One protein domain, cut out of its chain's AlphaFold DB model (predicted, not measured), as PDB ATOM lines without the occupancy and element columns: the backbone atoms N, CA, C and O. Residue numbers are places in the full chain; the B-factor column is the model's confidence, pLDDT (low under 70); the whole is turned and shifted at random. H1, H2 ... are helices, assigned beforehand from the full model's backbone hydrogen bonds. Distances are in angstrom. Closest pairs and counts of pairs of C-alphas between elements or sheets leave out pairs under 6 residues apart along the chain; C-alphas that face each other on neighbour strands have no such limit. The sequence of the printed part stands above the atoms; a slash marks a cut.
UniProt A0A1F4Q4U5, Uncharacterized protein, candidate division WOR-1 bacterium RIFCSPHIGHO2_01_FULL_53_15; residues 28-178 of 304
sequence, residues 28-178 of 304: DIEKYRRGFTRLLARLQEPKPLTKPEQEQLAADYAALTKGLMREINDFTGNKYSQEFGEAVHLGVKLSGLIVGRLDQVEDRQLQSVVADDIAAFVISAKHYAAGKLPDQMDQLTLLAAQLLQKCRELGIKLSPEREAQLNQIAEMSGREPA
ATOM      1  N   ASP A  28      81.065   7.626 -85.136       64.88
ATOM      2  CA  ASP A  28      80.228   6.698 -85.872       64.88
ATOM      3  C   ASP A  28      80.620   6.430 -87.328       64.88
ATOM      4  O   ASP A  28      80.324   5.340 -87.794       64.88
ATOM      5  N   ILE A  29      81.287   7.322 -88.068       76.69
ATOM      6  CA  ILE A  29      81.618   7.038 -89.486       76.69
ATOM      7  C   ILE A  29      82.867   6.155 -89.595       76.69
ATOM      8  O   ILE A  29      82.928   5.208 -90.382       76.69
ATOM      9  N   GLU A  30      83.842   6.408 -88.723       78.44
ATOM     10  CA  GLU A  30      85.100   5.665 -88.645       78.44
ATOM     11  C   GLU A  30      84.878   4.164 -88.380       78.44
ATOM     12  O   GLU A  30      85.677   3.328 -88.814       78.44
ATOM     13  N   LYS A  31      83.769   3.792 -87.720       83.75
ATOM     14  CA  LYS A  31      83.399   2.383 -87.505       83.75
ATOM     15  C   LYS A  31      83.115   1.659 -88.825       83.75
ATOM     16  O   LYS A  31      83.552   0.519 -88.978       83.75
ATOM     17  N   TYR A  32      82.476   2.328 -89.789       84.69
ATOM     18  CA  TYR A  32      82.192   1.765 -91.110       84.69
ATOM     19  C   TYR A  32      83.466   1.651 -91.932       84.69
ATOM     20  O   TYR A  32      83.749   0.577 -92.452       84.69
ATOM     21  N   ARG A  33      84.294   2.704 -91.954       83.75
ATOM     22  CA  ARG A  33      85.596   2.686 -92.638       83.75
ATOM     23  C   ARG A  33      86.455   1.513 -92.153       83.75
ATOM     24  O   ARG A  33      86.851   0.664 -92.945       83.75
ATOM     25  N   ARG A  34      86.653   1.388 -90.833       82.44
ATOM     26  CA  ARG A  34      87.406   0.272 -90.224       82.44
ATOM     27  C   ARG A  34      86.751  -1.088 -90.429       82.44
ATOM     28  O   ARG A  34      87.459  -2.094 -90.450       82.44
ATOM     29  N   GLY A  35      85.423  -1.146 -90.469       80.69
ATOM     30  CA  GLY A  35      84.673  -2.370 -90.742       80.69
ATOM     31  C   GLY A  35      84.931  -2.861 -92.163       80.69
ATOM     32  O   GLY A  35      85.412  -3.975 -92.350       80.69
ATOM     33  N   PHE A  36      84.719  -1.994 -93.155       84.62
ATOM     34  CA  PHE A  36      84.940  -2.320 -94.559       84.62
ATOM     35  C   PHE A  36      86.400  -2.643 -94.865       84.62
ATOM     36  O   PHE A  36      86.651  -3.624 -95.554       84.62
ATOM     37  N   THR A  37      87.373  -1.910 -94.307       79.81
ATOM     38  CA  THR A  37      88.798  -2.255 -94.468       79.81
ATOM     39  C   THR A  37      89.106  -3.668 -93.966       79.81
ATOM     40  O   THR A  37      89.841  -4.402 -94.623       79.81
ATOM     41  N   ARG A  38      88.529  -4.080 -92.828       85.38
ATOM     42  CA  ARG A  38      88.728  -5.432 -92.283       85.38
ATOM     43  C   ARG A  38      88.114  -6.511 -93.176       85.38
ATOM     44  O   ARG A  38      88.772  -7.514 -93.433       85.38
ATOM     45  N   LEU A  39      86.897  -6.297 -93.679       81.88
ATOM     46  CA  LEU A  39      86.254  -7.247 -94.595       81.88
ATOM     47  C   LEU A  39      86.968  -7.329 -95.950       81.88
ATOM     48  O   LEU A  39      87.131  -8.421 -96.489       81.88
ATOM     49  N   LEU A  40      87.443  -6.197 -96.476       80.38
ATOM     50  CA  LEU A  40      88.252  -6.147 -97.695       80.38
ATOM     51  C   LEU A  40      89.527  -6.974 -97.547       80.38
ATOM     52  O   LEU A  40      89.783  -7.833 -98.385       80.38
ATOM     53  N   ALA A  41      90.277  -6.768 -96.460       77.00
ATOM     54  CA  ALA A  41      91.486  -7.539 -96.187       77.00
ATOM     55  C   ALA A  41      91.182  -9.045 -96.119       77.00
ATOM     56  O   ALA A  41      91.881  -9.840 -96.742       77.00
ATOM     57  N   ARG A  42      90.084  -9.433 -95.452       76.88
ATOM     58  CA  ARG A  42      89.667 -10.839 -95.350       76.88
ATOM     59  C   ARG A  42      89.371 -11.470 -96.712       76.88
ATOM     60  O   ARG A  42      89.714 -12.631 -96.909       76.88
ATOM     61  N   LEU A  43      88.736 -10.736 -97.627       74.62
ATOM     62  CA  LEU A  43      88.449 -11.218 -98.984       74.62
ATOM     63  C   LEU A  43      89.677 -11.189 -99.892       74.62
ATOM     64  O   LEU A  43      89.750 -11.970-100.833       74.62
ATOM     65  N   GLN A  44      90.649 -10.317 -99.657       76.88
ATOM     66  CA  GLN A  44      91.873 -10.291-100.462       76.88
ATOM     67  C   GLN A  44      92.819 -11.457-100.155       76.88
ATOM     68  O   GLN A  44      93.687 -11.760-100.970       76.88
ATOM     69  N   GLU A  45      92.633 -12.148 -99.030       75.81
ATOM     70  CA  GLU A  45      93.379 -13.367 -98.743       75.81
ATOM     71  C   GLU A  45      93.128 -14.442 -99.823       75.81
ATOM     72  O   GLU A  45      91.982 -14.687-100.205       75.81
ATOM     73  N   PRO A  46      94.177 -15.147-100.287       68.38
ATOM     74  CA  PRO A  46      94.067 -16.167-101.336       68.38
ATOM     75  C   PRO A  46      93.365 -17.452-100.867       68.38
ATOM     76  O   PRO A  46      93.210 -18.398-101.638       68.38
ATOM     77  N   LYS A  47      92.971 -17.523 -99.591       78.69
ATOM     78  CA  LYS A  47      92.344 -18.699 -98.999       78.69
ATOM     79  C   LYS A  47      90.835 -18.690 -99.288       78.69
ATOM     80  O   LYS A  47      90.176 -17.707 -98.949       78.69
ATOM     81  N   PRO A  48      90.261 -19.780 -99.833       78.31
ATOM     82  CA  PRO A  48      88.816 -19.884 -99.990       78.31
ATOM     83  C   PRO A  48      88.126 -19.851 -98.621       78.31
ATOM     84  O   PRO A  48      88.602 -20.458 -97.656       78.31
ATOM     85  N   LEU A  49      87.010 -19.126 -98.540       82.38
ATOM     86  CA  LEU A  49      86.204 -19.025 -97.327       82.38
ATOM     87  C   LEU A  49      85.354 -20.282 -97.162       82.38
ATOM     88  O   LEU A  49      84.662 -20.689 -98.095       82.38
ATOM     89  N   THR A  50      85.371 -20.858 -95.964       87.12
ATOM     90  CA  THR A  50      84.444 -21.930 -95.577       87.12
ATOM     91  C   THR A  50      83.011 -21.401 -95.488       87.12
ATOM     92  O   THR A  50      82.808 -20.211 -95.247       87.12
ATOM     93  N   LYS A  51      82.000 -22.269 -95.614       85.69
ATOM     94  CA  LYS A  51      80.585 -21.867 -95.501       85.69
ATOM     95  C   LYS A  51      80.271 -21.004 -94.256       85.69
ATOM     96  O   LYS A  51      79.682 -19.939 -94.435       85.69
ATOM     97  N   PRO A  52      80.716 -21.350 -93.028       89.19
ATOM     98  CA  PRO A  52      80.488 -20.492 -91.860       89.19
ATOM     99  C   PRO A  52      81.166 -19.118 -91.969       89.19
ATOM    100  O   PRO A  52      80.630 -18.115 -91.507       89.19
ATOM    101  N   GLU A  53      82.343 -19.046 -92.597       86.94
ATOM    102  CA  GLU A  53      83.030 -17.773 -92.840       86.94
ATOM    103  C   GLU A  53      82.307 -16.925 -93.896       86.94
ATOM    104  O   GLU A  53      82.286 -15.703 -93.773       86.94
ATOM    105  N   GLN A  54      81.693 -17.551 -94.907       85.75
ATOM    106  CA  GLN A  54      80.861 -16.866 -95.903       85.75
ATOM    107  C   GLN A  54      79.602 -16.269 -95.257       85.75
ATOM    108  O   GLN A  54      79.283 -15.107 -95.500       85.75
ATOM    109  N   GLU A  55      78.919 -17.035 -94.402       87.00
ATOM    110  CA  GLU A  55      77.736 -16.581 -93.656       87.00
ATOM    111  C   GLU A  55      78.071 -15.411 -92.723       87.00
ATOM    112  O   GLU A  55      77.376 -14.393 -92.727       87.00
ATOM    113  N   GLN A  56      79.175 -15.517 -91.975       88.06
ATOM    114  CA  GLN A  56      79.633 -14.448 -91.090       88.06
ATOM    115  C   GLN A  56      80.012 -13.189 -91.878       88.06
ATOM    116  O   GLN A  56      79.610 -12.087 -91.509       88.06
ATOM    117  N   LEU A  57      80.737 -13.339 -92.991       88.50
ATOM    118  CA  LEU A  57      81.118 -12.211 -93.835       88.50
ATOM    119  C   LEU A  57      79.897 -11.511 -94.437       88.50
ATOM    120  O   LEU A  57      79.857 -10.283 -94.470       88.50
ATOM    121  N   ALA A  58      78.901 -12.273 -94.890       85.06
ATOM    122  CA  ALA A  58      77.650 -11.725 -95.396       85.06
ATOM    123  C   ALA A  58      76.884 -10.961 -94.305       85.06
ATOM    124  O   ALA A  58      76.399  -9.858 -94.558       85.06
ATOM    125  N   ALA A  59      76.821 -11.499 -93.082       85.44
ATOM    126  CA  ALA A  59      76.185 -10.832 -91.950       85.44
ATOM    127  C   ALA A  59      76.902  -9.524 -91.568       85.44
ATOM    128  O   ALA A  59      76.253  -8.489 -91.398       85.44
ATOM    129  N   ASP A  60      78.234  -9.549 -91.491       85.56
ATOM    130  CA  ASP A  60      79.050  -8.372 -91.184       85.56
ATOM    131  C   ASP A  60      78.937  -7.311 -92.287       85.56
ATOM    132  O   ASP A  60      78.777  -6.120 -91.999       85.56
ATOM    133  N   TYR A  61      78.959  -7.735 -93.554       89.81
ATOM    134  CA  TYR A  61      78.728  -6.863 -94.702       89.81
ATOM    135  C   TYR A  61      77.353  -6.196 -94.616       89.81
ATOM    136  O   TYR A  61      77.273  -4.970 -94.668       89.81
ATOM    137  N   ALA A  62      76.290  -6.978 -94.414       83.88
ATOM    138  CA  ALA A  62      74.924  -6.478 -94.319       83.88
ATOM    139  C   ALA A  62      74.748  -5.486 -93.161       83.88
ATOM    140  O   ALA A  62      74.064  -4.473 -93.308       83.88
ATOM    141  N   ALA A  63      75.368  -5.744 -92.006       85.12
ATOM    142  CA  ALA A  63      75.325  -4.836 -90.863       85.12
ATOM    143  C   ALA A  63      76.000  -3.490 -91.178       85.12
ATOM    144  O   ALA A  63      75.445  -2.427 -90.879       85.12
ATOM    145  N   LEU A  64      77.172  -3.528 -91.817       86.25
ATOM    146  CA  LEU A  64      77.917  -2.328 -92.192       86.25
ATOM    147  C   LEU A  64      77.206  -1.528 -93.286       86.25
ATOM    148  O   LEU A  64      77.077  -0.311 -93.147       86.25
ATOM    149  N   THR A  65      76.711  -2.177 -94.343       85.81
ATOM    150  CA  THR A  65      76.006  -1.486 -95.432       85.81
ATOM    151  C   THR A  65      74.664  -0.938 -94.980       85.81
ATOM    152  O   THR A  65      74.364   0.206 -95.298       85.81
ATOM    153  N   LYS A  66      73.881  -1.663 -94.169       83.94
ATOM    154  CA  LYS A  66      72.622  -1.138 -93.601       83.94
ATOM    155  C   LYS A  66      72.859   0.064 -92.699       83.94
ATOM    156  O   LYS A  66      72.112   1.037 -92.783       83.94
ATOM    157  N   GLY A  67      73.898   0.018 -91.865       82.44
ATOM    158  CA  GLY A  67      74.292   1.160 -91.046       82.44
ATOM    159  C   GLY A  67      74.710   2.359 -91.897       82.44
ATOM    160  O   GLY A  67      74.183   3.451 -91.704       82.44
ATOM    161  N   LEU A  68      75.578   2.152 -92.892       84.19
ATOM    162  CA  LEU A  68      76.032   3.228 -93.774       84.19
ATOM    163  C   LEU A  68      74.892   3.797 -94.636       84.19
ATOM    164  O   LEU A  68      74.811   5.008 -94.793       84.19
ATOM    165  N   MET A  69      73.979   2.965 -95.148       83.44
ATOM    166  CA  MET A  69      72.797   3.418 -95.895       83.44
ATOM    167  C   MET A  69      71.888   4.316 -95.056       83.44
ATOM    168  O   MET A  69      71.387   5.312 -95.568       83.44
ATOM    169  N   ARG A  70      71.691   4.003 -93.768       80.94
ATOM    170  CA  ARG A  70      70.954   4.896 -92.859       80.94
ATOM    171  C   ARG A  70      71.641   6.248 -92.756       80.94
ATOM    172  O   ARG A  70      70.988   7.259 -92.947       80.94
ATOM    173  N   GLU A  71      72.959   6.262 -92.566       78.56
ATOM    174  CA  GLU A  71      73.706   7.521 -92.522       78.56
ATOM    175  C   GLU A  71      73.653   8.287 -93.852       78.56
ATOM    176  O   GLU A  71      73.619   9.512 -93.828       78.56
ATOM    177  N   ILE A  72      73.629   7.593 -95.001       76.00
ATOM    178  CA  ILE A  72      73.437   8.197 -96.331       76.00
ATOM    179  C   ILE A  72      72.055   8.854 -96.432       76.00
ATOM    180  O   ILE A  72      71.955   9.991 -96.888       76.00
ATOM    181  N   ASN A  73      71.003   8.165 -95.993       69.31
ATOM    182  CA  ASN A  73      69.625   8.654 -96.073       69.31
ATOM    183  C   ASN A  73      69.350   9.791 -95.080       69.31
ATOM    184  O   ASN A  73      68.649  10.744 -95.410       69.31
ATOM    185  N   ASP A  74      69.956   9.722 -93.895       69.06
ATOM    186  CA  ASP A  74      69.885  10.761 -92.866       69.06
ATOM    187  C   ASP A  74      70.790  11.963 -93.195       69.06
ATOM    188  O   ASP A  74      70.781  12.974 -92.485       69.06
ATOM    189  N   PHE A  75      71.593  11.883 -94.263       65.00
ATOM    190  CA  PHE A  75      72.514  12.934 -94.678       65.00
ATOM    191  C   PHE A  75      71.761  14.132 -95.279       65.00
ATOM    192  O   PHE A  75      71.746  14.370 -96.487       65.00
ATOM    193  N   THR A  76      71.168  14.963 -94.423       52.94
ATOM    194  CA  THR A  76      70.587  16.247 -94.821       52.94
ATOM    195  C   THR A  76      71.699  17.277 -95.070       52.94
ATOM    196  O   THR A  76      72.091  18.057 -94.204       52.94
ATOM    197  N   GLY A  77      72.228  17.280 -96.289       51.47
ATOM    198  CA  GLY A  77      72.424  18.524 -97.028       51.47
ATOM    199  C   GLY A  77      73.713  19.343 -96.900       51.47
ATOM    200  O   GLY A  77      73.915  20.108 -97.826       51.47
ATOM    201  N   ASN A  78      74.599  19.250 -95.889       47.06
ATOM    202  CA  ASN A  78      75.680  20.275 -95.831       47.06
ATOM    203  C   ASN A  78      77.046  19.963 -95.187       47.06
ATOM    204  O   ASN A  78      77.828  20.891 -94.993       47.06
ATOM    205  N   LYS A  79      77.412  18.710 -94.884       52.72
ATOM    206  CA  LYS A  79      78.771  18.418 -94.370       52.72
ATOM    207  C   LYS A  79      79.373  17.152 -94.960       52.72
ATOM    208  O   LYS A  79      79.370  16.103 -94.323       52.72
ATOM    209  N   TYR A  80      79.864  17.243 -96.198       58.53
ATOM    210  CA  TYR A  80      80.737  16.209 -96.759       58.53
ATOM    211  C   TYR A  80      81.974  16.099 -95.859       58.53
ATOM    212  O   TYR A  80      82.720  17.065 -95.730       58.53
ATOM    213  N   SER A  81      82.157  14.954 -95.204       68.56
ATOM    214  CA  SER A  81      83.421  14.629 -94.544       68.56
ATOM    215  C   SER A  81      84.178  13.653 -95.430       68.56
ATOM    216  O   SER A  81      83.572  12.765 -96.039       68.56
ATOM    217  N   GLN A  82      85.491  13.839 -95.526       70.88
ATOM    218  CA  GLN A  82      86.357  12.963 -96.308       70.88
ATOM    219  C   GLN A  82      86.205  11.506 -95.845       70.88
ATOM    220  O   GLN A  82      86.083  10.603 -96.667       70.88
ATOM    221  N   GLU A  83      86.089  11.292 -94.536       71.50
ATOM    222  CA  GLU A  83      85.914   9.982 -93.911       71.50
ATOM    223  C   GLU A  83      84.621   9.284 -94.351       71.50
ATOM    224  O   GLU A  83      84.588   8.059 -94.486       71.50
ATOM    225  N   PHE A  84      83.551  10.046 -94.595       77.19
ATOM    226  CA  PHE A  84      82.299   9.492 -95.102       77.19
ATOM    227  C   PHE A  84      82.426   9.057 -96.560       77.19
ATOM    228  O   PHE A  84      82.020   7.949 -96.905       77.19
ATOM    229  N   GLY A  85      83.032   9.896 -97.406       77.00
ATOM    230  CA  GLY A  85      83.299   9.546 -98.802       77.00
ATOM    231  C   GLY A  85      84.215   8.328 -98.939       77.00
ATOM    232  O   GLY A  85      83.974   7.469 -99.789       77.00
ATOM    233  N   GLU A  86      85.211   8.202 -98.059       79.69
ATOM    234  CA  GLU A  86      86.070   7.018 -97.957       79.69
ATOM    235  C   GLU A  86      85.286   5.768 -97.531       79.69
ATOM    236  O   GLU A  86      85.474   4.698 -98.109       79.69
ATOM    237  N   ALA A  87      84.381   5.875 -96.550       80.75
ATOM    238  CA  ALA A  87      83.549   4.746 -96.132       80.75
ATOM    239  C   ALA A  87      82.628   4.257 -97.265       80.75
ATOM    240  O   ALA A  87      82.513   3.048 -97.474       80.75
ATOM    241  N   VAL A  88      82.023   5.179 -98.026       82.94
ATOM    242  CA  VAL A  88      81.226   4.851 -99.220       82.94
ATOM    243  C   VAL A  88      82.098   4.179-100.280       82.94
ATOM    244  O   VAL A  88      81.734   3.109-100.765       82.94
ATOM    245  N   HIS A  89      83.278   4.731-100.574       84.06
ATOM    246  CA  HIS A  89      84.218   4.142-101.531       84.06
ATOM    247  C   HIS A  89      84.597   2.700-101.170       84.06
ATOM    248  O   HIS A  89      84.529   1.801-102.008       84.06
ATOM    249  N   LEU A  90      84.961   2.458 -99.906       82.94
ATOM    250  CA  LEU A  90      85.317   1.124 -99.426       82.94
ATOM    251  C   LEU A  90      84.131   0.157 -99.516       82.94
ATOM    252  O   LEU A  90      84.326  -0.998 -99.890       82.94
ATOM    253  N   GLY A  91      82.914   0.627 -99.228       82.88
ATOM    254  CA  GLY A  91      81.688  -0.145 -99.419       82.88
ATOM    255  C   GLY A  91      81.465  -0.542-100.882       82.88
ATOM    256  O   GLY A  91      81.150  -1.700-101.158       82.88
ATOM    257  N   VAL A  92      81.692   0.373-101.832       86.81
ATOM    258  CA  VAL A  92      81.585   0.100-103.280       86.81
ATOM    259  C   VAL A  92      82.639  -0.914-103.722       86.81
ATOM    260  O   VAL A  92      82.302  -1.912-104.359       86.81
ATOM    261  N   LYS A  93      83.900  -0.725-103.316       84.00
ATOM    262  CA  LYS A  93      84.997  -1.652-103.632       84.00
ATOM    263  C   LYS A  93      84.731  -3.057-103.090       84.00
ATOM    264  O   LYS A  93      84.916  -4.043-103.801       84.00
ATOM    265  N   LEU A  94      84.267  -3.150-101.842       84.06
ATOM    266  CA  LEU A  94      83.915  -4.418-101.211       84.06
ATOM    267  C   LEU A  94      82.771  -5.108-101.952       84.06
ATOM    268  O   LEU A  94      82.851  -6.299-102.233       84.06
ATOM    269  N   SER A  95      81.746  -4.343-102.322       87.75
ATOM    270  CA  SER A  95      80.611  -4.844-103.094       87.75
ATOM    271  C   SER A  95      81.052  -5.417-104.442       87.75
ATOM    272  O   SER A  95      80.646  -6.522-104.781       87.75
ATOM    273  N   GLY A  96      81.949  -4.742-105.169       84.19
ATOM    274  CA  GLY A  96      82.507  -5.259-106.425       84.19
ATOM    275  C   GLY A  96      83.268  -6.575-106.263       84.19
ATOM    276  O   GLY A  96      83.079  -7.499-107.053       84.19
ATOM    277  N   LEU A  97      84.072  -6.709-105.201       83.12
ATOM    278  CA  LEU A  97      84.761  -7.969-104.899       83.12
ATOM    279  C   LEU A  97      83.786  -9.102-104.573       83.12
ATOM    280  O   LEU A  97      83.993 -10.229-105.024       83.12
ATOM    281  N   ILE A  98      82.729  -8.811-103.810       84.56
ATOM    282  CA  ILE A  98      81.700  -9.800-103.482       84.56
ATOM    283  C   ILE A  98      80.943 -10.210-104.751       84.56
ATOM    284  O   ILE A  98      80.793 -11.405-104.985       84.56
ATOM    285  N   VAL A  99      80.551  -9.262-105.617       86.81
ATOM    286  CA  VAL A  99      79.903  -9.568-106.907       86.81
ATOM    287  C   VAL A  99      80.771 -10.489-107.761       86.81
ATOM    288  O   VAL A  99      80.283 -11.497-108.276       86.81
ATOM    289  N   GLY A 100      82.070 -10.195-107.865       82.06
ATOM    290  CA  GLY A 100      83.020 -11.012-108.621       82.06
ATOM    291  C   GLY A 100      83.154 -12.453-108.121       82.06
ATOM    292  O   GLY A 100      83.604 -13.306-108.881       82.06
ATOM    293  N   ARG A 101      82.744 -12.731-106.877       83.56
ATOM    294  CA  ARG A 101      82.834 -14.046-106.225       83.56
ATOM    295  C   ARG A 101      81.480 -14.627-105.821       83.56
ATOM    296  O   ARG A 101      81.446 -15.620-105.100       83.56
ATOM    297  N   LEU A 102      80.365 -14.040-106.263       83.12
ATOM    298  CA  LEU A 102      79.019 -14.526-105.928       83.12
ATOM    299  C   LEU A 102      78.821 -15.998-106.319       83.12
ATOM    300  O   LEU A 102      78.162 -16.738-105.599       83.12
ATOM    301  N   ASP A 103      79.436 -16.438-107.416       84.69
ATOM    302  CA  ASP A 103      79.421 -17.825-107.894       84.69
ATOM    303  C   ASP A 103      80.171 -18.808-106.977       84.69
ATOM    304  O   ASP A 103      79.933 -20.011-107.050       84.69
ATOM    305  N   GLN A 104      81.044 -18.309-106.096       84.25
ATOM    306  CA  GLN A 104      81.820 -19.106-105.136       84.25
ATOM    307  C   GLN A 104      81.091 -19.308-103.801       84.25
ATOM    308  O   GLN A 104      81.541 -20.088-102.962       84.25
ATOM    309  N   VAL A 105      79.985 -18.592-103.577       84.00
ATOM    310  CA  VAL A 105      79.164 -18.760-102.376       84.00
ATOM    311  C   VAL A 105      78.410 -20.080-102.496       84.00
ATOM    312  O   VAL A 105      77.662 -20.276-103.449       84.00
ATOM    313  N   GLU A 106      78.587 -20.989-101.542       82.81
ATOM    314  CA  GLU A 106      78.022 -22.344-101.644       82.81
ATOM    315  C   GLU A 106      76.490 -22.353-101.532       82.81
ATOM    316  O   GLU A 106      75.803 -23.195-102.116       82.81
ATOM    317  N   ASP A 107      75.942 -21.415-100.761       87.81
ATOM    318  CA  ASP A 107      74.524 -21.355-100.442       87.81
ATOM    319  C   ASP A 107      73.771 -20.400-101.381       87.81
ATOM    320  O   ASP A 107      73.967 -19.185-101.355       87.81
ATOM    321  N   ARG A 108      72.860 -20.945-102.199       87.44
ATOM    322  CA  ARG A 108      72.041 -20.159-103.142       87.44
ATOM    323  C   ARG A 108      71.137 -19.136-102.456       87.44
ATOM    324  O   ARG A 108      70.862 -18.085-103.032       87.44
ATOM    325  N   GLN A 109      70.649 -19.430-101.254       87.69
ATOM    326  CA  GLN A 109      69.832 -18.473-100.516       87.69
ATOM    327  C   GLN A 109      70.704 -17.310-100.042       87.69
ATOM    328  O   GLN A 109      70.311 -16.151-100.183       87.69
ATOM    329  N   LEU A 110      71.913 -17.609 -99.561       85.94
ATOM    330  CA  LEU A 110      72.885 -16.590 -99.176       85.94
ATOM    331  C   LEU A 110      73.307 -15.727-100.373       85.94
ATOM    332  O   LEU A 110      73.328 -14.507-100.245       85.94
ATOM    333  N   GLN A 111      73.552 -16.327-101.544       86.62
ATOM    334  CA  GLN A 111      73.818 -15.598-102.794       86.62
ATOM    335  C   GLN A 111      72.728 -14.566-103.092       86.62
ATOM    336  O   GLN A 111      73.029 -13.408-103.378       86.62
ATOM    337  N   SER A 112      71.459 -14.976-102.995       86.81
ATOM    338  CA  SER A 112      70.326 -14.091-103.260       86.81
ATOM    339  C   SER A 112      70.227 -12.952-102.249       86.81
ATOM    340  O   SER A 112      69.959 -11.822-102.646       86.81
ATOM    341  N   VAL A 113      70.442 -13.230-100.959       87.31
ATOM    342  CA  VAL A 113      70.413 -12.204 -99.903       87.31
ATOM    343  C   VAL A 113      71.545 -11.198-100.095       87.31
ATOM    344  O   VAL A 113      71.317  -9.994-100.034       87.31
ATOM    345  N   VAL A 114      72.754 -11.680-100.381       88.19
ATOM    346  CA  VAL A 114      73.925 -10.826-100.595       88.19
ATOM    347  C   VAL A 114      73.753  -9.957-101.840       88.19
ATOM    348  O   VAL A 114      74.018  -8.759-101.781       88.19
ATOM    349  N   ALA A 115      73.268 -10.520-102.950       88.81
ATOM    350  CA  ALA A 115      72.983  -9.756-104.164       88.81
ATOM    351  C   ALA A 115      71.951  -8.641-103.913       88.81
ATOM    352  O   ALA A 115      72.109  -7.524-104.406       88.81
ATOM    353  N   ASP A 116      70.930  -8.923-103.105       88.94
ATOM    354  CA  ASP A 116      69.897  -7.961-102.730       88.94
ATOM    355  C   ASP A 116      70.418  -6.846-101.802       88.94
ATOM    356  O   ASP A 116      70.119  -5.666-102.009       88.94
ATOM    357  N   ASP A 117      71.257  -7.195-100.820       88.62
ATOM    358  CA  ASP A 117      71.922  -6.226 -99.942       88.62
ATOM    359  C   ASP A 117      72.884  -5.316-100.741       88.62
ATOM    360  O   ASP A 117      72.915  -4.102-100.510       88.62
ATOM    361  N   ILE A 118      73.616  -5.863-101.725       92.12
ATOM    362  CA  ILE A 118      74.462  -5.071-102.636       92.12
ATOM    363  C   ILE A 118      73.601  -4.138-103.491       92.12
ATOM    364  O   ILE A 118      73.927  -2.956-103.615       92.12
ATOM    365  N   ALA A 119      72.492  -4.631-104.055       89.88
ATOM    366  CA  ALA A 119      71.574  -3.816-104.851       89.88
ATOM    367  C   ALA A 119      71.090  -2.593-104.059       89.88
ATOM    368  O   ALA A 119      71.215  -1.456-104.521       89.88
ATOM    369  N   ALA A 120      70.598  -2.815-102.836       87.12
ATOM    370  CA  ALA A 120      70.132  -1.751-101.951       87.12
ATOM    371  C   ALA A 120      71.239  -0.729-101.634       87.12
ATOM    372  O   ALA A 120      70.994   0.486-101.643       87.12
ATOM    373  N   PHE A 121      72.463  -1.212-101.396       90.81
ATOM    374  CA  PHE A 121      73.611  -0.353-101.134       90.81
ATOM    375  C   PHE A 121      73.976   0.514-102.342       90.81
ATOM    376  O   PHE A 121      74.118   1.725-102.182       90.81
ATOM    377  N   VAL A 122      74.066  -0.062-103.545       89.81
ATOM    378  CA  VAL A 122      74.387   0.671-104.786       89.81
ATOM    379  C   VAL A 122      73.368   1.775-105.054       89.81
ATOM    380  O   VAL A 122      73.748   2.911-105.344       89.81
ATOM    381  N   ILE A 123      72.076   1.472-104.893       84.62
ATOM    382  CA  ILE A 123      70.995   2.449-105.065       84.62
ATOM    383  C   ILE A 123      71.168   3.616-104.085       84.62
ATOM    384  O   ILE A 123      71.121   4.777-104.491       84.62
ATOM    385  N   SER A 124      71.430   3.329-102.810       83.81
ATOM    386  CA  SER A 124      71.632   4.364-101.785       83.81
ATOM    387  C   SER A 124      72.902   5.185-102.043       83.81
ATOM    388  O   SER A 124      72.875   6.415-102.011       83.81
ATOM    389  N   ALA A 125      74.013   4.527-102.379       83.56
ATOM    390  CA  ALA A 125      75.292   5.170-102.662       83.56
ATOM    391  C   ALA A 125      75.231   6.087-103.895       83.56
ATOM    392  O   ALA A 125      75.827   7.164-103.881       83.56
ATOM    393  N   LYS A 126      74.447   5.733-104.924       81.69
ATOM    394  CA  LYS A 126      74.206   6.598-106.091       81.69
ATOM    395  C   LYS A 126      73.563   7.931-105.705       81.69
ATOM    396  O   LYS A 126      73.985   8.971-106.205       81.69
ATOM    397  N   HIS A 127      72.584   7.925-104.800       71.75
ATOM    398  CA  HIS A 127      71.959   9.165-104.320       71.75
ATOM    399  C   HIS A 127      72.957  10.072-103.588       71.75
ATOM    400  O   HIS A 127      72.844  11.293-103.663       71.75
ATOM    401  N   TYR A 128      73.953   9.485-102.921       71.88
ATOM    402  CA  TYR A 128      75.017  10.234-102.262       71.88
ATOM    403  C   TYR A 128      76.066  10.790-103.236       71.88
ATOM    404  O   TYR A 128      76.470  11.949-103.110       71.88
ATOM    405  N   ALA A 129      76.524   9.965-104.181       67.31
ATOM    406  CA  ALA A 129      77.585  10.318-105.121       67.31
ATOM    407  C   ALA A 129      77.124  11.345-106.170       67.31
ATOM    408  O   ALA A 129      77.929  12.177-106.608       67.31
ATOM    409  N   ALA A 130      75.825  11.357-106.501       63.78
ATOM    410  CA  ALA A 130      75.202  12.355-107.362       63.78
ATOM    411  C   ALA A 130      75.431  13.781-106.818       63.78
ATOM    412  O   ALA A 130      74.820  14.215-105.843       63.78
ATOM    413  N   GLY A 131      76.346  14.512-107.461       54.56
ATOM    414  CA  GLY A 131      76.677  15.902-107.140       54.56
ATOM    415  C   GLY A 131      77.848  16.110-106.172       54.56
ATOM    416  O   GLY A 131      78.157  17.261-105.876       54.56
ATOM    417  N   LYS A 132      78.510  15.047-105.683       62.59
ATOM    418  CA  LYS A 132      79.635  15.175-104.728       62.59
ATOM    419  C   LYS A 132      80.903  14.421-105.120       62.59
ATOM    420  O   LYS A 132      81.979  14.874-104.746       62.59
ATOM    421  N   LEU A 133      80.796  13.296-105.837       64.25
ATOM    422  CA  LEU A 133      81.941  12.431-106.153       64.25
ATOM    423  C   LEU A 133      81.824  11.818-107.559       64.25
ATOM    424  O   LEU A 133      81.329  10.697-107.688       64.25
ATOM    425  N   PRO A 134      82.265  12.531-108.613       61.56
ATOM    426  CA  PRO A 134      82.147  12.060-109.995       61.56
ATOM    427  C   PRO A 134      82.879  10.729-110.233       61.56
ATOM    428  O   PRO A 134      82.281   9.812-110.780       61.56
ATOM    429  N   ASP A 135      84.090  10.551-109.700       65.38
ATOM    430  CA  ASP A 135      84.861   9.305-109.875       65.38
ATOM    431  C   ASP A 135      84.185   8.075-109.233       65.38
ATOM    432  O   ASP A 135      84.393   6.935-109.648       65.38
ATOM    433  N   GLN A 136      83.344   8.287-108.212       67.81
ATOM    434  CA  GLN A 136      82.577   7.205-107.587       67.81
ATOM    435  C   GLN A 136      81.318   6.844-108.376       67.81
ATOM    436  O   GLN A 136      80.836   5.717-108.258       67.81
ATOM    437  N   MET A 137      80.792   7.762-109.190       72.69
ATOM    438  CA  MET A 137      79.648   7.474-110.053       72.69
ATOM    439  C   MET A 137      80.019   6.438-111.116       72.69
ATOM    440  O   MET A 137      79.284   5.469-111.285       72.69
ATOM    441  N   ASP A 138      81.188   6.550-111.745       75.75
ATOM    442  CA  ASP A 138      81.647   5.567-112.737       75.75
ATOM    443  C   ASP A 138      81.788   4.163-112.126       75.75
ATOM    444  O   ASP A 138      81.358   3.164-112.703       75.75
ATOM    445  N   GLN A 139      82.304   4.077-110.897       79.75
ATOM    446  CA  GLN A 139      82.415   2.809-110.170       79.75
ATOM    447  C   GLN A 139      81.046   2.224-109.799       79.75
ATOM    448  O   GLN A 139      80.844   1.015-109.904       79.75
ATOM    449  N   LEU A 140      80.094   3.062-109.380       82.19
ATOM    450  CA  LEU A 140      78.739   2.636-109.019       82.19
ATOM    451  C   LEU A 140      77.936   2.155-110.228       82.19
ATOM    452  O   LEU A 140      77.231   1.151-110.133       82.19
ATOM    453  N   THR A 141      78.051   2.849-111.358       82.69
ATOM    454  CA  THR A 141      77.379   2.459-112.603       82.69
ATOM    455  C   THR A 141      77.949   1.153-113.163       82.69
ATOM    456  O   THR A 141      77.184   0.258-113.530       82.69
ATOM    457  N   LEU A 142      79.276   0.973-113.117       84.31
ATOM    458  CA  LEU A 142      79.935  -0.295-113.436       84.31
ATOM    459  C   LEU A 142      79.461  -1.433-112.521       84.31
ATOM    460  O   LEU A 142      79.121  -2.513-113.006       84.31
ATOM    461  N   LEU A 143      79.430  -1.196-111.209       86.00
ATOM    462  CA  LEU A 143      79.012  -2.190-110.223       86.00
ATOM    463  C   LEU A 143      77.547  -2.606-110.418       86.00
ATOM    464  O   LEU A 143      77.234  -3.791-110.319       86.00
ATOM    465  N   ALA A 144      76.657  -1.660-110.733       86.12
ATOM    466  CA  ALA A 144      75.258  -1.952-111.035       86.12
ATOM    467  C   ALA A 144      75.127  -2.902-112.237       86.12
ATOM    468  O   ALA A 144      74.428  -3.914-112.148       86.12
ATOM    469  N   ALA A 145      75.853  -2.627-113.327       84.75
ATOM    470  CA  ALA A 145      75.862  -3.479-114.515       84.75
ATOM    471  C   ALA A 145      76.404  -4.889-114.211       84.75
ATOM    472  O   ALA A 145      75.797  -5.888-114.599       84.75
ATOM    473  N   GLN A 146      77.509  -4.977-113.464       85.00
ATOM    474  CA  GLN A 146      78.105  -6.254-113.059       85.00
ATOM    475  C   GLN A 146      77.163  -7.079-112.182       85.00
ATOM    476  O   GLN A 146      77.024  -8.281-112.396       85.00
ATOM    477  N   LEU A 147      76.492  -6.449-111.213       86.44
ATOM    478  CA  LEU A 147      75.542  -7.132-110.340       86.44
ATOM    479  C   LEU A 147      74.359  -7.692-111.134       86.44
ATOM    480  O   LEU A 147      73.996  -8.851-110.938       86.44
ATOM    481  N   LEU A 148      73.780  -6.897-112.039       86.00
ATOM    482  CA  LEU A 148      72.672  -7.329-112.895       86.00
ATOM    483  C   LEU A 148      73.066  -8.526-113.762       86.00
ATOM    484  O   LEU A 148      72.342  -9.520-113.808       86.00
ATOM    485  N   GLN A 149      74.234  -8.459-114.405       83.75
ATOM    486  CA  GLN A 149      74.759  -9.566-115.197       83.75
ATOM    487  C   GLN A 149      74.963 -10.817-114.334       83.75
ATOM    488  O   GLN A 149      74.462 -11.886-114.681       83.75
ATOM    489  N   LYS A 150      75.628 -10.683-113.182       84.94
ATOM    490  CA  LYS A 150      75.903 -11.808-112.280       84.94
ATOM    491  C   LYS A 150      74.613 -12.443-111.751       84.94
ATOM    492  O   LYS A 150      74.524 -13.664-111.657       84.94
ATOM    493  N   CYS A 151      73.586 -11.641-111.462       85.44
ATOM    494  CA  CYS A 151      72.272 -12.151-111.070       85.44
ATOM    495  C   CYS A 151      71.616 -12.959-112.196       85.44
ATOM    496  O   CYS A 151      71.085 -14.037-111.933       85.44
ATOM    497  N   ARG A 152      71.695 -12.491-113.450       85.88
ATOM    498  CA  ARG A 152      71.177 -13.223-114.621       85.88
ATOM    499  C   ARG A 152      71.917 -14.543-114.837       85.88
ATOM    500  O   ARG A 152      71.267 -15.567-115.022       85.88
ATOM    501  N   GLU A 153      73.247 -14.530-114.758       86.12
ATOM    502  CA  GLU A 153      74.095 -15.725-114.894       86.12
ATOM    503  C   GLU A 153      73.784 -16.784-113.829       86.12
ATOM    504  O   GLU A 153      73.698 -17.972-114.135       86.12
ATOM    505  N   LEU A 154      73.579 -16.355-112.581       83.31
ATOM    506  CA  LEU A 154      73.311 -17.245-111.449       83.31
ATOM    507  C   LEU A 154      71.822 -17.582-111.261       83.31
ATOM    508  O   LEU A 154      71.476 -18.372-110.382       83.31
ATOM    509  N   GLY A 155      70.927 -17.001-112.068       84.81
ATOM    510  CA  GLY A 155      69.478 -17.172-111.927       84.81
ATOM    511  C   GLY A 155      68.899 -16.557-110.645       84.81
ATOM    512  O   GLY A 155      67.852 -16.999-110.166       84.81
ATOM    513  N   ILE A 156      69.573 -15.554-110.077       88.19
ATOM    514  CA  ILE A 156      69.130 -14.809-108.895       88.19
ATOM    515  C   ILE A 156      68.074 -13.792-109.328       88.19
ATOM    516  O   ILE A 156      68.306 -12.970-110.213       88.19
ATOM    517  N   LYS A 157      66.908 -13.830-108.680       86.88
ATOM    518  CA  LYS A 157      65.820 -12.883-108.937       86.88
ATOM    519  C   LYS A 157      65.876 -11.737-107.936       86.88
ATOM    520  O   LYS A 157      65.594 -11.939-106.757       86.88
ATOM    521  N   LEU A 158      66.196 -10.543-108.420       83.75
ATOM    522  CA  LEU A 158      65.993  -9.307-107.669       83.75
ATOM    523  C   LEU A 158      64.513  -8.899-107.726       83.75
ATOM    524  O   LEU A 158      63.762  -9.336-108.601       83.75
ATOM    525  N   SER A 159      64.073  -8.056-106.791       83.50
ATOM    526  CA  SER A 159      62.742  -7.449-106.903       83.50
ATOM    527  C   SER A 159      62.671  -6.575-108.168       83.50
ATOM    528  O   SER A 159      63.644  -5.857-108.419       83.50
ATOM    529  N   PRO A 160      61.534  -6.529-108.889       77.69
ATOM    530  CA  PRO A 160      61.401  -5.725-110.108       77.69
ATOM    531  C   PRO A 160      61.757  -4.244-109.920       77.69
ATOM    532  O   PRO A 160      62.345  -3.628-110.801       77.69
ATOM    533  N   GLU A 161      61.447  -3.678-108.749       77.94
ATOM    534  CA  GLU A 161      61.774  -2.289-108.409       77.94
ATOM    535  C   GLU A 161      63.291  -2.057-108.314       77.94
ATOM    536  O   GLU A 161      63.818  -1.147-108.954       77.94
ATOM    537  N   ARG A 162      64.011  -2.911-107.573       79.19
ATOM    538  CA  ARG A 162      65.481  -2.847-107.474       79.19
ATOM    539  C   ARG A 162      66.159  -3.095-108.813       79.19
ATOM    540  O   ARG A 162      67.128  -2.416-109.129       79.19
ATOM    541  N   GLU A 163      65.654  -4.041-109.599       80.31
ATOM    542  CA  GLU A 163      66.184  -4.310-110.934       80.31
ATOM    543  C   GLU A 163      66.020  -3.087-111.848       80.31
ATOM    544  O   GLU A 163      66.984  -2.668-112.484       80.31
ATOM    545  N   ALA A 164      64.845  -2.448-111.853       77.06
ATOM    546  CA  ALA A 164      64.610  -1.221-112.611       77.06
ATOM    547  C   ALA A 164      65.527  -0.071-112.163       77.06
ATOM    548  O   ALA A 164      66.122   0.606-113.000       77.06
ATOM    549  N   GLN A 165      65.693   0.129-110.852       77.75
ATOM    550  CA  GLN A 165      66.585   1.158-110.309       77.75
ATOM    551  C   GLN A 165      68.057   0.888-110.654       77.75
ATOM    552  O   GLN A 165      68.782   1.822-110.988       77.75
ATOM    553  N   LEU A 166      68.507  -0.370-110.620       83.38
ATOM    554  CA  LEU A 166      69.863  -0.735-111.032       83.38
ATOM    555  C   LEU A 166      70.078  -0.581-112.538       83.38
ATOM    556  O   LEU A 166      71.143  -0.111-112.924       83.38
ATOM    557  N   ASN A 167      69.092  -0.924-113.375       81.81
ATOM    558  CA  ASN A 167      69.171  -0.707-114.823       81.81
ATOM    559  C   ASN A 167      69.334   0.787-115.129       81.81
ATOM    560  O   ASN A 167      70.277   1.159-115.817       81.81
ATOM    561  N   GLN A 168      68.528   1.653-114.501       77.88
ATOM    562  CA  GLN A 168      68.683   3.109-114.619       77.88
ATOM    563  C   GLN A 168      70.063   3.591-114.160       77.88
ATOM    564  O   GLN A 168      70.603   4.548-114.708       77.88
ATOM    565  N   ILE A 169      70.643   2.968-113.128       80.44
ATOM    566  CA  ILE A 169      71.995   3.313-112.678       80.44
ATOM    567  C   ILE A 169      73.036   2.857-113.706       80.44
ATOM    568  O   ILE A 169      73.934   3.625-114.035       80.44
ATOM    569  N   ALA A 170      72.914   1.644-114.240       76.88
ATOM    570  CA  ALA A 170      73.816   1.112-115.254       76.88
ATOM    571  C   ALA A 170      73.797   1.954-116.546       76.88
ATOM    572  O   ALA A 170      74.865   2.274-117.067       76.88
ATOM    573  N   GLU A 171      72.618   2.400-116.996       74.69
ATOM    574  CA  GLU A 171      72.422   3.260-118.180       74.69
ATOM    575  C   GLU A 171      73.247   4.553-118.133       74.69
ATOM    576  O   GLU A 171      73.755   5.008-119.158       74.69
ATOM    577  N   MET A 172      73.451   5.131-116.942       67.69
ATOM    578  CA  MET A 172      74.227   6.369-116.787       67.69
ATOM    579  C   MET A 172      75.718   6.204-117.126       67.69
ATOM    580  O   MET A 172      76.398   7.211-117.299       67.69
ATOM    581  N   SER A 173      76.236   4.973-117.242       55.34
ATOM    582  CA  SER A 173      77.615   4.718-117.698       55.34
ATOM    583  C   SER A 173      77.808   4.874-119.211       55.34
ATOM    584  O   SER A 173      78.926   4.727-119.703       55.34
ATOM    585  N   GLY A 174      76.726   5.085-119.974       46.22
ATOM    586  CA  GLY A 174      76.755   4.998-121.436       46.22
ATOM    587  C   GLY A 174      76.970   3.572-121.961       46.22
ATOM    588  O   GLY A 174      77.138   3.384-123.164       46.22
ATOM    589  N   ARG A 175      76.966   2.559-121.083       45.75
ATOM    590  CA  ARG A 175      76.832   1.149-121.457       45.75
ATOM    591  C   ARG A 175      75.354   0.813-121.402       45.75
ATOM    592  O   ARG A 175      74.743   0.928-120.342       45.75
ATOM    593  N   GLU A 176      74.786   0.428-122.538       33.19
ATOM    594  CA  GLU A 176      73.394  -0.002-122.573       33.19
ATOM    595  C   GLU A 176      73.187  -1.156-121.579       33.19
ATOM    596  O   GLU A 176      73.959  -2.126-121.585       33.19
ATOM    597  N   PRO A 177      72.176  -1.080-120.698       37.62
ATOM    598  CA  PRO A 177      71.726  -2.255-119.986       37.62
ATOM    599  C   PRO A 177      71.222  -3.215-121.056       37.62
ATOM    600  O   PRO A 177      70.442  -2.831-121.923       37.62
ATOM    601  N   ALA A 178      71.669  -4.466-121.013       37.56
ATOM    602  CA  ALA A 178      71.084  -5.498-121.853       37.56
ATOM    603  C   ALA A 178      69.564  -5.489-121.616       37.56
ATOM    604  O   ALA A 178      69.110  -5.810-120.507       37.56
TER     605      ALA A 178
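Overview. This is residues 28 to 178 of the 304 residues of an uncharacterized protein of candidate division WOR-1 bacterium RIFCSPHIGHO2_01_FULL_53_15 (UniProt A0A1F4Q4U5). Five long helices, H1 to H5, form an up-and-down bundle, each running against the one before it in the chain, and a shorter sixth helix, H6, crosses H4 and H5 on one side of it. H3 and H4 make the middle, with H1 and H2 side by side on one side of them and H5 with H6 on the other. The printed part has 151 residues, with six named helices in the order H1 to H6 and no named strand; its class is all helix. It is compact, with a radius of gyration of the C-alphas of 14.8 A and spans of 43 by 36 by 24 A.

Arrangement. H2, residues 51 to 73, is the longest helix. It touches H4, residues 108 to 129, the same way at a shallow tilt of 25 degrees; the closest C-alphas, of Met 69 and Ser 124, are 6.1 A apart. H1, residues 28 to 44, touches H2 with residues 32 to 39 alone, closest at the C-alphas of Tyr 32 and Leu 64, 6.0 A apart; this hairpin has a shallow tilt of 32 degrees, only just short of steep. H3, residues 82 to 100, touches H1, the closest C-alphas being those of Arg 33 and Ala 87, 4.5 A apart, but is close to H2 without clearly touching it. H4 is the hub, touching four helices. It touches H3 with its residues 115 to 125 alone, closest at the C-alphas of Ser 95 and Ile 118, 6.2 A apart. H5, residues 134 to 154, forms a hairpin with H4, opposite ways at a shallow tilt of 21 degrees, with the C-alphas of Ala 129 and Met 137 closest at 6.1 A. H6, residues 160 to 171, touches H5 at a steep tilt of 50 degrees, closest at the C-alphas of Thr 141 and Ala 170, 4.6 A apart. H1 and H6 are apart. In H2, H3, H4 and H6 every O i to N i+4 pair is within hydrogen-bond range; in H1 12 of 13 are, in H5 15 of 17.

Along the chain. From first to last C-alpha, H2 measures 32.4 A, H4 31.0 A, H5 30.6 A, H3 27.2 A, H1 25.2 A and H6 16.4 A. H1 begins at C-alpha 28 (80.228, 6.698, -85.872), H2 at C-alpha 51 (80.585, -21.867, -95.501), and H6 ends at C-alpha 171 (72.422, 3.260, -118.180).

Size, cuts and confidence. The two C-alphas farthest apart, of Thr 50 and Asn 78, are 43.1 A apart. The printed part has no cut. The links H4 to H5 and H5 to H6 are tight; the other three are short. The mean pLDDT of the printed part is 78.7, with 26 residues under 70, among them 73 to 81, 129 to 136 and 172 to 178.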